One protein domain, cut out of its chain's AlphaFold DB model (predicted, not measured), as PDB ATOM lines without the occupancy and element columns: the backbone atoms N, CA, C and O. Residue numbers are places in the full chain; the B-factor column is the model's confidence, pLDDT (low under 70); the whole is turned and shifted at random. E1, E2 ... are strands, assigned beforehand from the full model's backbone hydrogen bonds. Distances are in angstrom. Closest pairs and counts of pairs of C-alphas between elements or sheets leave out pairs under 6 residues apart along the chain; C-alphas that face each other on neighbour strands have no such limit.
ATOM      1  N   ILE A 108      22.288   7.921  13.803       56.88
ATOM      2  CA  ILE A 108      21.642   7.224  12.689       56.88
ATOM      3  C   ILE A 108      22.747   6.760  11.751       56.88
ATOM      4  O   ILE A 108      23.570   7.569  11.318       56.88
ATOM      5  N   SER A 109      22.800   5.459  11.476       61.09
ATOM      6  CA  SER A 109      23.667   4.918  10.433       61.09
ATOM      7  C   SER A 109      22.919   4.882   9.108       61.09
ATOM      8  O   SER A 109      21.816   4.343   9.039       61.09
ATOM      9  N   ASN A 110      23.524   5.410   8.052       62.75
ATOM     10  CA  ASN A 110      23.109   5.102   6.690       62.75
ATOM     11  C   ASN A 110      23.937   3.917   6.198       62.75
ATOM     12  O   ASN A 110      25.152   4.019   6.145       62.75
ATOM     13  N   ASN A 111      23.302   2.796   5.886       57.44
ATOM     14  CA  ASN A 111      23.942   1.596   5.372       57.44
ATOM     15  C   ASN A 111      23.511   1.396   3.919       57.44
ATOM     16  O   ASN A 111      22.630   0.590   3.595       57.44
ATOM     17  N   ASN A 112      24.123   2.186   3.042       59.66
ATOM     18  CA  ASN A 112      24.094   1.931   1.611       59.66
ATOM     19  C   ASN A 112      25.191   0.915   1.275       59.66
ATOM     20  O   ASN A 112      26.163   0.785   2.012       59.66
ATOM     21  N   TYR A 113      25.056   0.195   0.157       51.00
ATOM     22  CA  TYR A 113      25.926  -0.932  -0.238       51.00
ATOM     23  C   TYR A 113      27.454  -0.666  -0.182       51.00
ATOM     24  O   TYR A 113      28.224  -1.620  -0.276       51.00
ATOM     25  N   TYR A 114      27.893   0.593  -0.042       52.25
ATOM     26  CA  TYR A 114      29.290   1.021  -0.107       52.25
ATOM     27  C   TYR A 114      29.763   1.964   1.017       52.25
ATOM     28  O   TYR A 114      30.973   2.103   1.175       52.25
ATOM     29  N   GLU A 115      28.881   2.590   1.811       58.94
ATOM     30  CA  GLU A 115      29.281   3.627   2.781       58.94
ATOM     31  C   GLU A 115      28.417   3.600   4.048       58.94
ATOM     32  O   GLU A 115      27.205   3.390   3.974       58.94
ATOM     33  N   ILE A 116      29.068   3.813   5.201       63.94
ATOM     34  CA  ILE A 116      28.416   4.000   6.501       63.94
ATOM     35  C   ILE A 116      28.677   5.422   6.980       63.94
ATOM     36  O   ILE A 116      29.790   5.738   7.400       63.94
ATOM     37  N   GLU A 117      27.639   6.251   6.980       65.25
ATOM     38  CA  GLU A 117      27.680   7.595   7.555       65.25
ATOM     39  C   GLU A 117      26.921   7.618   8.883       65.25
ATOM     40  O   GLU A 117      25.842   7.032   8.995       65.25
ATOM     41  N   ARG A 118      27.511   8.248   9.908       62.19
ATOM     42  CA  ARG A 118      26.898   8.417  11.230       62.19
ATOM     43  C   ARG A 118      26.589   9.877  11.460       62.19
ATOM     44  O   ARG A 118      27.476  10.720  11.364       62.19
ATOM     45  N   MET A 119      25.359  10.140  11.859       62.09
ATOM     46  CA  MET A 119      24.893  11.487  12.147       62.09
ATOM     47  C   MET A 119      24.185  11.531  13.496       62.09
ATOM     48  O   MET A 119      23.393  10.644  13.809       62.09
ATOM     49  N   SER A 120      24.482  12.563  14.287       61.81
ATOM     50  CA  SER A 120      23.894  12.768  15.612       61.81
ATOM     51  C   SER A 120      22.617  13.601  15.486       61.81
ATOM     52  O   SER A 120      22.683  14.776  15.122       61.81
ATOM     53  N   ILE A 121      21.456  12.989  15.739       65.50
ATOM     54  CA  ILE A 121      20.136  13.628  15.608       65.50
ATOM     55  C   ILE A 121      19.312  13.411  16.878       65.50
ATOM     56  O   ILE A 121      19.354  12.355  17.493       65.50
ATOM     57  N   CYS A 122      18.495  14.393  17.247       62.84
ATOM     58  CA  CYS A 122      17.632  14.350  18.426       62.84
ATOM     59  C   CYS A 122      16.332  13.550  18.160       62.84
ATOM     60  O   CYS A 122      15.459  14.059  17.453       62.84
ATOM     61  N   PRO A 123      16.122  12.355  18.747       56.84
ATOM     62  CA  PRO A 123      15.009  11.467  18.377       56.84
ATOM     63  C   PRO A 123      13.629  12.074  18.652       56.84
ATOM     64  O   PRO A 123      12.715  11.946  17.843       56.84
ATOM     65  N   CYS A 124      13.477  12.797  19.765       58.84
ATOM     66  CA  CYS A 124      12.187  13.335  20.208       58.84
ATOM     67  C   CYS A 124      11.593  14.393  19.262       58.84
ATOM     68  O   CYS A 124      10.379  14.596  19.274       58.84
ATOM     69  N   ALA A 125      12.423  15.062  18.451       62.56
ATOM     70  CA  ALA A 125      11.964  16.011  17.433       62.56
ATOM     71  C   ALA A 125      11.389  15.306  16.190       62.56
ATOM     72  O   ALA A 125      10.552  15.873  15.489       62.56
ATOM     73  N   TYR A 126      11.798  14.057  15.952       71.06
ATOM     74  CA  TYR A 126      11.448  13.267  14.769       71.06
ATOM     75  C   TYR A 126      10.642  12.006  15.118       71.06
ATOM     76  O   TYR A 126      10.524  11.088  14.306       71.06
ATOM     77  N   SER A 127      10.044  11.967  16.316       75.44
ATOM     78  CA  SER A 127       9.069  10.931  16.659       75.44
ATOM     79  C   SER A 127       7.842  11.072  15.771       75.44
ATOM     80  O   SER A 127       7.271  12.162  15.632       75.44
ATOM     81  N   SER A 128       7.466   9.964  15.149       80.69
ATOM     82  CA  SER A 128       6.426   9.897  14.134       80.69
ATOM     83  C   SER A 128       5.336   8.945  14.586       80.69
ATOM     84  O   SER A 128       5.624   7.791  14.898       80.69
ATOM     85  N   ASP A 129       4.099   9.431  14.576       82.56
ATOM     86  CA  ASP A 129       2.912   8.603  14.760       82.56
ATOM     87  C   ASP A 129       2.357   8.245  13.383       82.56
ATOM     88  O   ASP A 129       2.079   9.129  12.565       82.56
ATOM     89  N   PHE A 130       2.203   6.954  13.113       83.50
ATOM     90  CA  PHE A 130       1.721   6.468  11.826       83.50
ATOM     91  C   PHE A 130       0.913   5.186  11.984       83.50
ATOM     92  O   PHE A 130       1.082   4.420  12.932       83.50
ATOM     93  N   THR A 131       0.023   4.937  11.029       86.50
ATOM     94  CA  THR A 131      -0.678   3.660  10.928       86.50
ATOM     95  C   THR A 131      -0.152   2.877   9.749       86.50
ATOM     96  O   THR A 131       0.156   3.425   8.684       86.50
ATOM     97  N   GLY A 132      -0.055   1.568   9.927       86.81
ATOM     98  CA  GLY A 132       0.433   0.725   8.862       86.81
ATOM     99  C   GLY A 132       0.092  -0.735   9.038       86.81
ATOM    100  O   GLY A 132      -0.333  -1.195  10.100       86.81
ATOM    101  N   LYS A 133       0.247  -1.455   7.934       89.06
ATOM    102  CA  LYS A 133      -0.069  -2.868   7.826       89.06
ATOM    103  C   LYS A 133       1.211  -3.684   7.911       89.06
ATOM    104  O   LYS A 133       2.112  -3.510   7.093       89.06
ATOM    105  N   TRP A 134       1.282  -4.590   8.881       85.25
ATOM    106  CA  TRP A 134       2.408  -5.513   9.001       85.25
ATOM    107  C   TRP A 134       2.277  -6.652   7.990       85.25
ATOM    108  O   TRP A 134       1.252  -7.336   7.948       85.25
ATOM    109  N   ASN A 135       3.313  -6.893   7.186       79.00
ATOM    110  CA  ASN A 135       3.309  -7.974   6.193       79.00
ATOM    111  C   ASN A 135       4.237  -9.152   6.534       79.00
ATOM    112  O   ASN A 135       4.430 -10.039   5.704       79.00
ATOM    113  N   GLY A 136       4.821  -9.165   7.735       73.19
ATOM    114  CA  GLY A 136       5.786 -10.184   8.161       73.19
ATOM    115  C   GLY A 136       7.252  -9.784   7.988       73.19
ATOM    116  O   GLY A 136       8.126 -10.492   8.481       73.19
ATOM    117  N   LYS A 137       7.537  -8.666   7.309       78.00
ATOM    118  CA  LYS A 137       8.906  -8.182   7.081       78.00
ATOM    119  C   LYS A 137       9.054  -6.669   7.246       78.00
ATOM    120  O   LYS A 137      10.074  -6.214   7.753       78.00
ATOM    121  N   TYR A 138       8.072  -5.900   6.797       84.38
ATOM    122  CA  TYR A 138       8.034  -4.445   6.890       84.38
ATOM    123  C   TYR A 138       6.603  -3.960   7.150       84.38
ATOM    124  O   TYR A 138       5.638  -4.719   7.017       84.38
ATOM    125  N   ILE A 139       6.472  -2.693   7.539       85.88
ATOM    126  CA  ILE A 139       5.179  -2.018   7.638       85.88
ATOM    127  C   ILE A 139       4.933  -1.243   6.345       85.88
ATOM    128  O   ILE A 139       5.775  -0.454   5.917       85.88
ATOM    129  N   GLU A 140       3.762  -1.446   5.752       89.75
ATOM    130  CA  GLU A 140       3.228  -0.588   4.692       89.75
ATOM    131  C   GLU A 140       2.446   0.559   5.330       89.75
ATOM    132  O   GLU A 140       1.473   0.314   6.050       89.75
ATOM    133  N   LEU A 141       2.872   1.802   5.095       89.25
ATOM    134  CA  LEU A 141       2.209   2.978   5.652       89.25
ATOM    135  C   LEU A 141       0.843   3.182   4.993       89.25
ATOM    136  O   LEU A 141       0.722   3.201   3.768       89.25
ATOM    137  N   LEU A 142      -0.182   3.364   5.824       87.31
ATOM    138  CA  LEU A 142      -1.542   3.696   5.395       87.31
ATOM    139  C   LEU A 142      -1.868   5.168   5.656       87.31
ATOM    140  O   LEU A 142      -2.536   5.803   4.841       87.31
ATOM    141  N   SER A 143      -1.411   5.709   6.787       84.62
ATOM    142  CA  SER A 143      -1.557   7.123   7.130       84.62
ATOM    143  C   SER A 143      -0.492   7.579   8.127       84.62
ATOM    144  O   SER A 143       0.052   6.766   8.873       84.62
ATOM    145  N   GLY A 144      -0.238   8.887   8.162       80.56
ATOM    146  CA  GLY A 144       0.830   9.492   8.958       80.56
ATOM    147  C   GLY A 144       2.100   9.700   8.136       80.56
ATOM    148  O   GLY A 144       2.373   8.951   7.200       80.56
ATOM    149  N   ASP A 145       2.856  10.733   8.493       79.88
ATOM    150  CA  ASP A 145       4.113  11.084   7.840       79.88
ATOM    151  C   ASP A 145       5.275  10.743   8.768       79.88
ATOM    152  O   ASP A 145       5.280  11.114   9.947       79.88
ATOM    153  N   ILE A 146       6.286  10.064   8.228       83.62
ATOM    154  CA  ILE A 146       7.535   9.854   8.954       83.62
ATOM    155  C   ILE A 146       8.316  11.161   8.928       83.62
ATOM    156  O   ILE A 146       8.721  11.640   7.868       83.62
ATOM    157  N   LYS A 147       8.528  11.734  10.108       82.25
ATOM    158  CA  LYS A 147       9.380  12.895  10.326       82.25
ATOM    159  C   LYS A 147      10.837  12.457  10.295       82.25
ATOM    160  O   LYS A 147      11.226  11.487  10.940       82.25
ATOM    161  N   TYR A 148      11.647  13.210   9.569       78.81
ATOM    162  CA  TYR A 148      13.091  13.035   9.509       78.81
ATOM    163  C   TYR A 148      13.768  14.399   9.317       78.81
ATOM    164  O   TYR A 148      13.133  15.329   8.814       78.81
ATOM    165  N   PRO A 149      15.025  14.548   9.759       74.94
ATOM    166  CA  PRO A 149      15.826  15.750   9.531       74.94
ATOM    167  C   PRO A 149      16.124  15.984   8.046       74.94
ATOM    168  O   PRO A 149      16.227  15.032   7.270       74.94
ATOM    169  N   ASP A 150      16.306  17.248   7.659       76.12
ATOM    170  CA  ASP A 150      16.560  17.642   6.266       76.12
ATOM    171  C   ASP A 150      17.841  17.011   5.703       76.12
ATOM    172  O   ASP A 150      17.904  16.694   4.516       76.12
ATOM    173  N   GLU A 151      18.827  16.746   6.557       73.75
ATOM    174  CA  GLU A 151      20.075  16.060   6.220       73.75
ATOM    175  C   GLU A 151      19.842  14.637   5.680       73.75
ATOM    176  O   GLU A 151      20.648  14.129   4.907       73.75
ATOM    177  N   LEU A 152      18.721  13.993   6.026       75.25
ATOM    178  CA  LEU A 152      18.364  12.659   5.525       75.25
ATOM    179  C   LEU A 152      17.564  12.678   4.227       75.25
ATOM    180  O   LEU A 152      17.307  11.623   3.646       75.25
ATOM    181  N   LYS A 153      17.172  13.856   3.750       81.81
ATOM    182  CA  LYS A 153      16.289  13.996   2.591       81.81
ATOM    183  C   LYS A 153      16.896  13.443   1.304       81.81
ATOM    184  O   LYS A 153      16.160  12.933   0.466       81.81
ATOM    185  N   GLU A 154      18.217  13.517   1.159       79.44
ATOM    186  CA  GLU A 154      18.945  12.963   0.008       79.44
ATOM    187  C   GLU A 154      19.173  11.448   0.122       79.44
ATOM    188  O   GLU A 154      19.485  10.788  -0.867       79.44
ATOM    189  N   HIS A 155      18.983  10.885   1.317       78.88
ATOM    190  CA  HIS A 155      19.242   9.480   1.623       78.88
ATOM    191  C   HIS A 155      17.975   8.642   1.776       78.88
ATOM    192  O   HIS A 155      18.077   7.430   1.936       78.88
ATOM    193  N   ILE A 156      16.792   9.259   1.744       82.19
ATOM    194  CA  ILE A 156      15.508   8.575   1.896       82.19
ATOM    195  C   ILE A 156      14.672   8.744   0.633       82.19
ATOM    196  O   ILE A 156      14.483   9.845   0.113       82.19
ATOM    197  N   LYS A 157      14.077   7.640   0.181       81.94
ATOM    198  CA  LYS A 157      13.123   7.670  -0.924       81.94
ATOM    199  C   LYS A 157      11.803   8.307  -0.484       81.94
ATOM    200  O   LYS A 157      11.088   7.770   0.359       81.94
ATOM    201  N   SER A 158      11.456   9.430  -1.110       80.88
ATOM    202  CA  SER A 158      10.193  10.141  -0.887       80.88
ATOM    203  C   SER A 158       9.166   9.851  -2.002       80.88
ATOM    204  O   SER A 158       9.553   9.817  -3.175       80.88
ATOM    205  N   PRO A 159       7.865   9.661  -1.691       83.94
ATOM    206  CA  PRO A 159       7.292   9.565  -0.347       83.94
ATOM    207  C   PRO A 159       7.644   8.230   0.329       83.94
ATOM    208  O   PRO A 159       7.758   7.196  -0.334       83.94
ATOM    209  N   ILE A 160       7.780   8.251   1.656       85.56
ATOM    210  CA  ILE A 160       8.037   7.044   2.449       85.56
ATOM    211  C   ILE A 160       6.738   6.245   2.533       85.56
ATOM    212  O   ILE A 160       5.781   6.661   3.177       85.56
ATOM    213  N   THR A 161       6.707   5.088   1.881       87.62
ATOM    214  CA  THR A 161       5.553   4.174   1.902       87.62
ATOM    215  C   THR A 161       5.822   2.898   2.694       87.62
ATOM    216  O   THR A 161       4.892   2.157   3.010       87.62
ATOM    217  N   ILE A 162       7.090   2.632   3.012       88.62
ATOM    218  CA  ILE A 162       7.555   1.404   3.654       88.62
ATOM    219  C   ILE A 162       8.577   1.760   4.734       88.62
ATOM    220  O   ILE A 162       9.493   2.538   4.476       88.62
ATOM    221  N   VAL A 163       8.446   1.145   5.910       87.75
ATOM    222  CA  VAL A 163       9.433   1.213   7.001       87.75
ATOM    223  C   VAL A 163       9.749  -0.195   7.508       87.75
ATOM    224  O   VAL A 163       8.863  -1.050   7.611       87.75
ATOM    225  N   PHE A 164      11.010  -0.455   7.844       86.38
ATOM    226  CA  PHE A 164      11.383  -1.645   8.611       86.38
ATOM    227  C   PHE A 164      11.281  -1.348  10.103       86.38
ATOM    228  O   PHE A 164      11.518  -0.222  10.529       86.38
ATOM    229  N   ILE A 165      10.968  -2.363  10.903       82.25
ATOM    230  CA  ILE A 165      10.976  -2.246  12.360       82.25
ATOM    231  C   ILE A 165      12.232  -2.921  12.888       82.25
ATOM    232  O   ILE A 165      12.509  -4.074  12.546       82.25
ATOM    233  N   LYS A 166      12.966  -2.231  13.754       75.06
ATOM    234  CA  LYS A 166      13.939  -2.860  14.635       75.06
ATOM    235  C   LYS A 166      13.195  -3.310  15.889       75.06
ATOM    236  O   LYS A 166      12.851  -2.493  16.731       75.06
ATOM    237  N   MET A 167      12.889  -4.600  15.962       64.38
ATOM    238  CA  MET A 167      12.279  -5.199  17.150       64.38
ATOM    239  C   MET A 167      13.392  -5.574  18.129       64.38
ATOM    240  O   MET A 167      14.313  -6.300  17.750       64.38
ATOM    241  N   GLU A 168      13.337  -5.066  19.360       57.56
ATOM    242  CA  GLU A 168      14.206  -5.560  20.431       57.56
ATOM    243  C   GLU A 168      13.761  -6.971  20.853       57.56
ATOM    244  O   GLU A 168      12.572  -7.294  20.834       57.56
ATOM    245  N   GLU A 169      14.713  -7.834  21.223       52.72
ATOM    246  CA  GLU A 169      14.458  -9.254  21.531       52.72
ATOM    247  C   GLU A 169      13.446  -9.464  22.681       52.72
ATOM    248  O   GLU A 169      12.808 -10.513  22.754       52.72
ATOM    249  N   GLU A 170      13.249  -8.470  23.555       46.94
ATOM    250  CA  GLU A 170      12.328  -8.542  24.701       46.94
ATOM    251  C   GLU A 170      10.868  -8.148  24.380       46.94
ATOM    252  O   GLU A 170       9.962  -8.491  25.148       46.94
ATOM    253  N   GLU A 171      10.600  -7.503  23.235       47.34
ATOM    254  CA  GLU A 171       9.242  -7.143  22.775       47.34
ATOM    255  C   GLU A 171       8.523  -8.282  22.028       47.34
ATOM    256  O   GLU A 171       7.378  -8.133  21.596       47.34
ATOM    257  N   ILE A 172       9.132  -9.473  21.956       48.75
ATOM    258  CA  ILE A 172       8.492 -10.721  21.508       48.75
ATOM    259  C   ILE A 172       7.512 -11.218  22.588       48.75
ATOM    260  O   ILE A 172       7.630 -12.328  23.105       48.75
ATOM    261  N   ARG A 173       6.547 -10.391  22.999       45.31
ATOM    262  CA  ARG A 173       5.476 -10.834  23.902       45.31
ATOM    263  C   ARG A 173       4.253 -11.314  23.135       45.31
ATOM    264  O   ARG A 173       3.666 -12.299  23.562       45.31
ATOM    265  N   GLU A 174       3.970 -10.750  21.959       56.50
ATOM    266  CA  GLU A 174       3.051 -11.327  20.968       56.50
ATOM    267  C   GLU A 174       3.501 -10.936  19.544       56.50
ATOM    268  O   GLU A 174       3.684  -9.748  19.273       56.50
ATOM    269  N   PRO A 175       3.715 -11.886  18.615       67.06
ATOM    270  CA  PRO A 175       4.098 -11.549  17.247       67.06
ATOM    271  C   PRO A 175       2.968 -10.774  16.555       67.06
ATOM    272  O   PRO A 175       1.815 -11.209  16.577       67.06
ATOM    273  N   LEU A 176       3.306  -9.653  15.904       73.94
ATOM    274  CA  LEU A 176       2.362  -8.897  15.071       73.94
ATOM    275  C   LEU A 176       1.664  -9.844  14.084       73.94
ATOM    276  O   LEU A 176       2.316 -10.592  13.346       73.94
ATOM    277  N   GLN A 177       0.334  -9.795  14.045       78.81
ATOM    278  CA  GLN A 177      -0.455 -10.617  13.140       78.81
ATOM    279  C   GLN A 177      -0.313 -10.105  11.707       78.81
ATOM    280  O   GLN A 177      -0.333  -8.901  11.431       78.81
ATOM    281  N   LEU A 178      -0.176 -11.044  10.772       80.12
ATOM    282  CA  LEU A 178      -0.057 -10.731   9.353       80.12
ATOM    283  C   LEU A 178      -1.293  -9.976   8.865       80.12
ATOM    284  O   LEU A 178      -2.425 -10.397   9.091       80.12
ATOM    285  N   HIS A 179      -1.057  -8.906   8.113       75.12
ATOM    286  CA  HIS A 179      -2.068  -8.069   7.473       75.12
ATOM    287  C   HIS A 179      -2.990  -7.298   8.426       75.12
ATOM    288  O   HIS A 179      -3.928  -6.654   7.949       75.12
ATOM    289  N   GLN A 180      -2.713  -7.310   9.730       82.38
ATOM    290  CA  GLN A 180      -3.402  -6.457  10.686       82.38
ATOM    291  C   GLN A 180      -2.857  -5.024  10.606       82.38
ATOM    292  O   GLN A 180      -1.674  -4.792  10.334       82.38
ATOM    293  N   VAL A 181      -3.763  -4.062  10.788       85.94
ATOM    294  CA  VAL A 181      -3.436  -2.637  10.854       85.94
ATOM    295  C   VAL A 181      -3.153  -2.276  12.303       85.94
ATOM    296  O   VAL A 181      -3.955  -2.586  13.184       85.94
ATOM    297  N   TYR A 182      -2.033  -1.600  12.521       84.50
ATOM    298  CA  TYR A 182      -1.595  -1.141  13.831       84.50
ATOM    299  C   TYR A 182      -1.318   0.359  13.805       84.50
ATOM    300  O   TYR A 182      -1.031   0.936  12.751       84.50
ATOM    301  N   SER A 183      -1.415   0.970  14.983       83.06
ATOM    302  CA  SER A 183      -0.967   2.333  15.243       83.06
ATOM    303  C   SER A 183       0.399   2.258  15.916       83.06
ATOM    304  O   SER A 183       0.545   1.588  16.938       83.06
ATOM    305  N   PHE A 184       1.391   2.907  15.320       82.38
ATOM    306  CA  PHE A 184       2.771   2.913  15.786       82.38
ATOM    307  C   PHE A 184       3.197   4.333  16.152       82.38
ATOM    308  O   PHE A 184       2.804   5.294  15.489       82.38
ATOM    309  N   SER A 185       4.053   4.446  17.165       79.38
ATOM    310  CA  SER A 185       4.862   5.639  17.425       79.38
ATOM    311  C   SER A 185       6.332   5.247  17.391       79.38
ATOM    312  O   SER A 185       6.696   4.208  17.936       79.38
ATOM    313  N   GLY A 186       7.192   6.015  16.728       77.19
ATOM    314  CA  GLY A 186       8.592   5.615  16.621       77.19
ATOM    315  C   GLY A 186       9.536   6.640  16.018       77.19
ATOM    316  O   GLY A 186       9.125   7.669  15.485       77.19
ATOM    317  N   THR A 187      10.829   6.326  16.081       79.31
ATOM    318  CA  THR A 187      11.924   7.160  15.555       79.31
ATOM    319  C   THR A 187      12.818   6.358  14.611       79.31
ATOM    320  O   THR A 187      12.953   5.141  14.755       79.31
ATOM    321  N   ILE A 188      13.420   7.027  13.622       81.06
ATOM    322  CA  ILE A 188      14.372   6.392  12.698       81.06
ATOM    323  C   ILE A 188      15.650   6.036  13.461       81.06
ATOM    324  O   ILE A 188      16.253   6.883  14.115       81.06
ATOM    325  N   HIS A 189      16.060   4.779  13.343       78.25
ATOM    326  CA  HIS A 189      17.290   4.249  13.914       78.25
ATOM    327  C   HIS A 189      18.403   4.119  12.865       78.25
ATOM    328  O   HIS A 189      19.552   4.464  13.121       78.25
ATOM    329  N   GLU A 190      18.063   3.619  11.680       80.62
ATOM    330  CA  GLU A 190      18.999   3.357  10.583       80.62
ATOM    331  C   GLU A 190      18.286   3.616   9.252       80.62
ATOM    332  O   GLU A 190      17.065   3.511   9.166       80.62
ATOM    333  N   ILE A 191      19.034   3.937   8.201       81.06
ATOM    334  CA  ILE A 191      18.539   3.893   6.823       81.06
ATOM    335  C   ILE A 191      19.303   2.809   6.092       81.06
ATOM    336  O   ILE A 191      20.529   2.772   6.142       81.06
ATOM    337  N   LYS A 192      18.584   1.934   5.394       79.25
ATOM    338  CA  LYS A 192      19.187   0.860   4.613       79.25
ATOM    339  C   LYS A 192      18.580   0.828   3.226       79.25
ATOM    340  O   LYS A 192      17.384   0.581   3.084       79.25
ATOM    341  N   ASN A 193      19.415   1.024   2.206       80.81
ATOM    342  CA  ASN A 193      18.983   1.115   0.807       80.81
ATOM    343  C   ASN A 193      17.819   2.107   0.625       80.81
ATOM    344  O   ASN A 193      16.775   1.742   0.087       80.81
ATOM    345  N   GLU A 194      17.978   3.329   1.137       83.12
ATOM    346  CA  GLU A 194      16.977   4.413   1.086       83.12
ATOM    347  C   GLU A 194      15.670   4.172   1.865       83.12
ATOM    348  O   GLU A 194      14.761   5.006   1.816       83.12
ATOM    349  N   ILE A 195      15.558   3.053   2.593       84.56
ATOM    350  CA  ILE A 195      14.382   2.711   3.398       84.56
ATOM    351  C   ILE A 195      14.712   2.884   4.888       84.56
ATOM    352  O   ILE A 195      15.690   2.299   5.369       84.56
ATOM    353  N   PRO A 196      13.904   3.645   5.645       85.81
ATOM    354  CA  PRO A 196      14.099   3.812   7.080       85.81
ATOM    355  C   PRO A 196      13.804   2.523   7.862       85.81
ATOM    356  O   PRO A 196      12.810   1.827   7.634       85.81
ATOM    357  N   ILE A 197      14.667   2.243   8.832       86.19
ATOM    358  CA  ILE A 197      14.500   1.255   9.895       86.19
ATOM    359  C   ILE A 197      14.186   2.026  11.175       86.19
ATOM    360  O   ILE A 197      14.960   2.886  11.596       86.19
ATOM    361  N   MET A 198      13.050   1.729  11.791       83.75
ATOM    362  CA  MET A 198      12.512   2.469  12.925       83.75
ATOM    363  C   MET A 198      12.493   1.627  14.196       83.75
ATOM    364  O   MET A 198      12.164   0.441  14.154       83.75
ATOM    365  N   ASN A 199      12.767   2.269  15.328       80.81
ATOM    366  CA  ASN A 199      12.368   1.762  16.638       80.81
ATOM    367  C   ASN A 199      10.924   2.214  16.867       80.81
ATOM    368  O   ASN A 199      10.664   3.420  16.827       80.81
ATOM    369  N   VAL A 200       9.997   1.275  17.060       77.06
ATOM    370  CA  VAL A 200       8.561   1.577  17.169       77.06
ATOM    371  C   VAL A 200       7.970   0.973  18.435       77.06
ATOM    372  O   VAL A 200       8.343  -0.125  18.822       77.06
ATOM    373  N   SER A 201       6.998   1.663  19.016       77.00
ATOM    374  CA  SER A 201       6.101   1.166  20.054       77.00
ATOM    375  C   SER A 201       4.673   1.097  19.513       77.00
ATOM    376  O   SER A 201       4.246   1.966  18.745       77.00
ATOM    377  N   LEU A 202       3.926   0.070  19.915       76.06
ATOM    378  CA  LEU A 202       2.492  -0.034  19.641       76.06
ATOM    379  C   LEU A 202       1.703   0.937  20.534       76.06
ATOM    380  O   LEU A 202       1.962   1.004  21.736       76.06
ATOM    381  N   ASN A 203       0.742   1.649  19.939       66.25
ATOM    382  CA  ASN A 203      -0.201   2.533  20.636       66.25
ATOM    383  C   ASN A 203      -1.515   1.828  20.993       66.25
ATOM    384  O   ASN A 203      -1.999   1.021  20.161       66.25
TER     385      ASN A 203
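This is residues 108 to 203 of the 203 residues of an uncharacterized protein of Flammeovirga yaeyamensis (UniProt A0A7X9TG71). A small closed barrel of five strands, E3, E4, E5, E7 and E6 round the ring, is extended at one end by the hairpin E1 and E2, whose E1 pairs with the last part of E6. The 96 printed residues hold seven named strands, E1 to E7 in chain order, and no named helix; the class is all strand, with 47 residues in named elements, under half. The pairing is mixed. The whole is compact, with a radius of gyration of the C-alphas of 13.0 A and spans of 34 by 26 by 24 A.

E1, residues 108 to 112, begins at C-alpha 108 (21.642, 7.224, 12.689). E2 is residues 115 to 120, E3 128 to 134, E4 139 to 143 and E5 162 to 165. E6, residues 181 to 192, measures 23.7 A and bends by 91 degrees at residue 189. E7, residues 195 to 202, measures 20.3 A, bends by 59 degrees at residue 199 and ends at C-alpha 202 (2.492, -0.034, 19.641).

E1 and E2 are antiparallel, N 108 to O 119 at 2.9 A. E1 is parallel to E6, N 111 to O 191 at 2.8 A. E3, E4 and E5 form a meander, each strand the antiparallel neighbour of the one before, with N 131 to O 143 at 2.8 A and N 139 to O 163 at 2.9 A. With E6, antiparallel to E3, they make a Greek key, the first strand neighbouring the fourth; N 184 to O 130 is 2.8 A. E7 is parallel to E5, N 198 to O 164 at 2.8 A, and forms a hairpin with E6, N 197 to O 190 at 2.7 A. E4 and E7 are apart.

The farthest C-alphas, Glu 154 and Arg 173, are 36.3 A apart. The printed part has no cut. The links E4 to E5 and E5 to E6 are long. Confidence is under 70 in residues 108 to 125, 167 to 175 and 203.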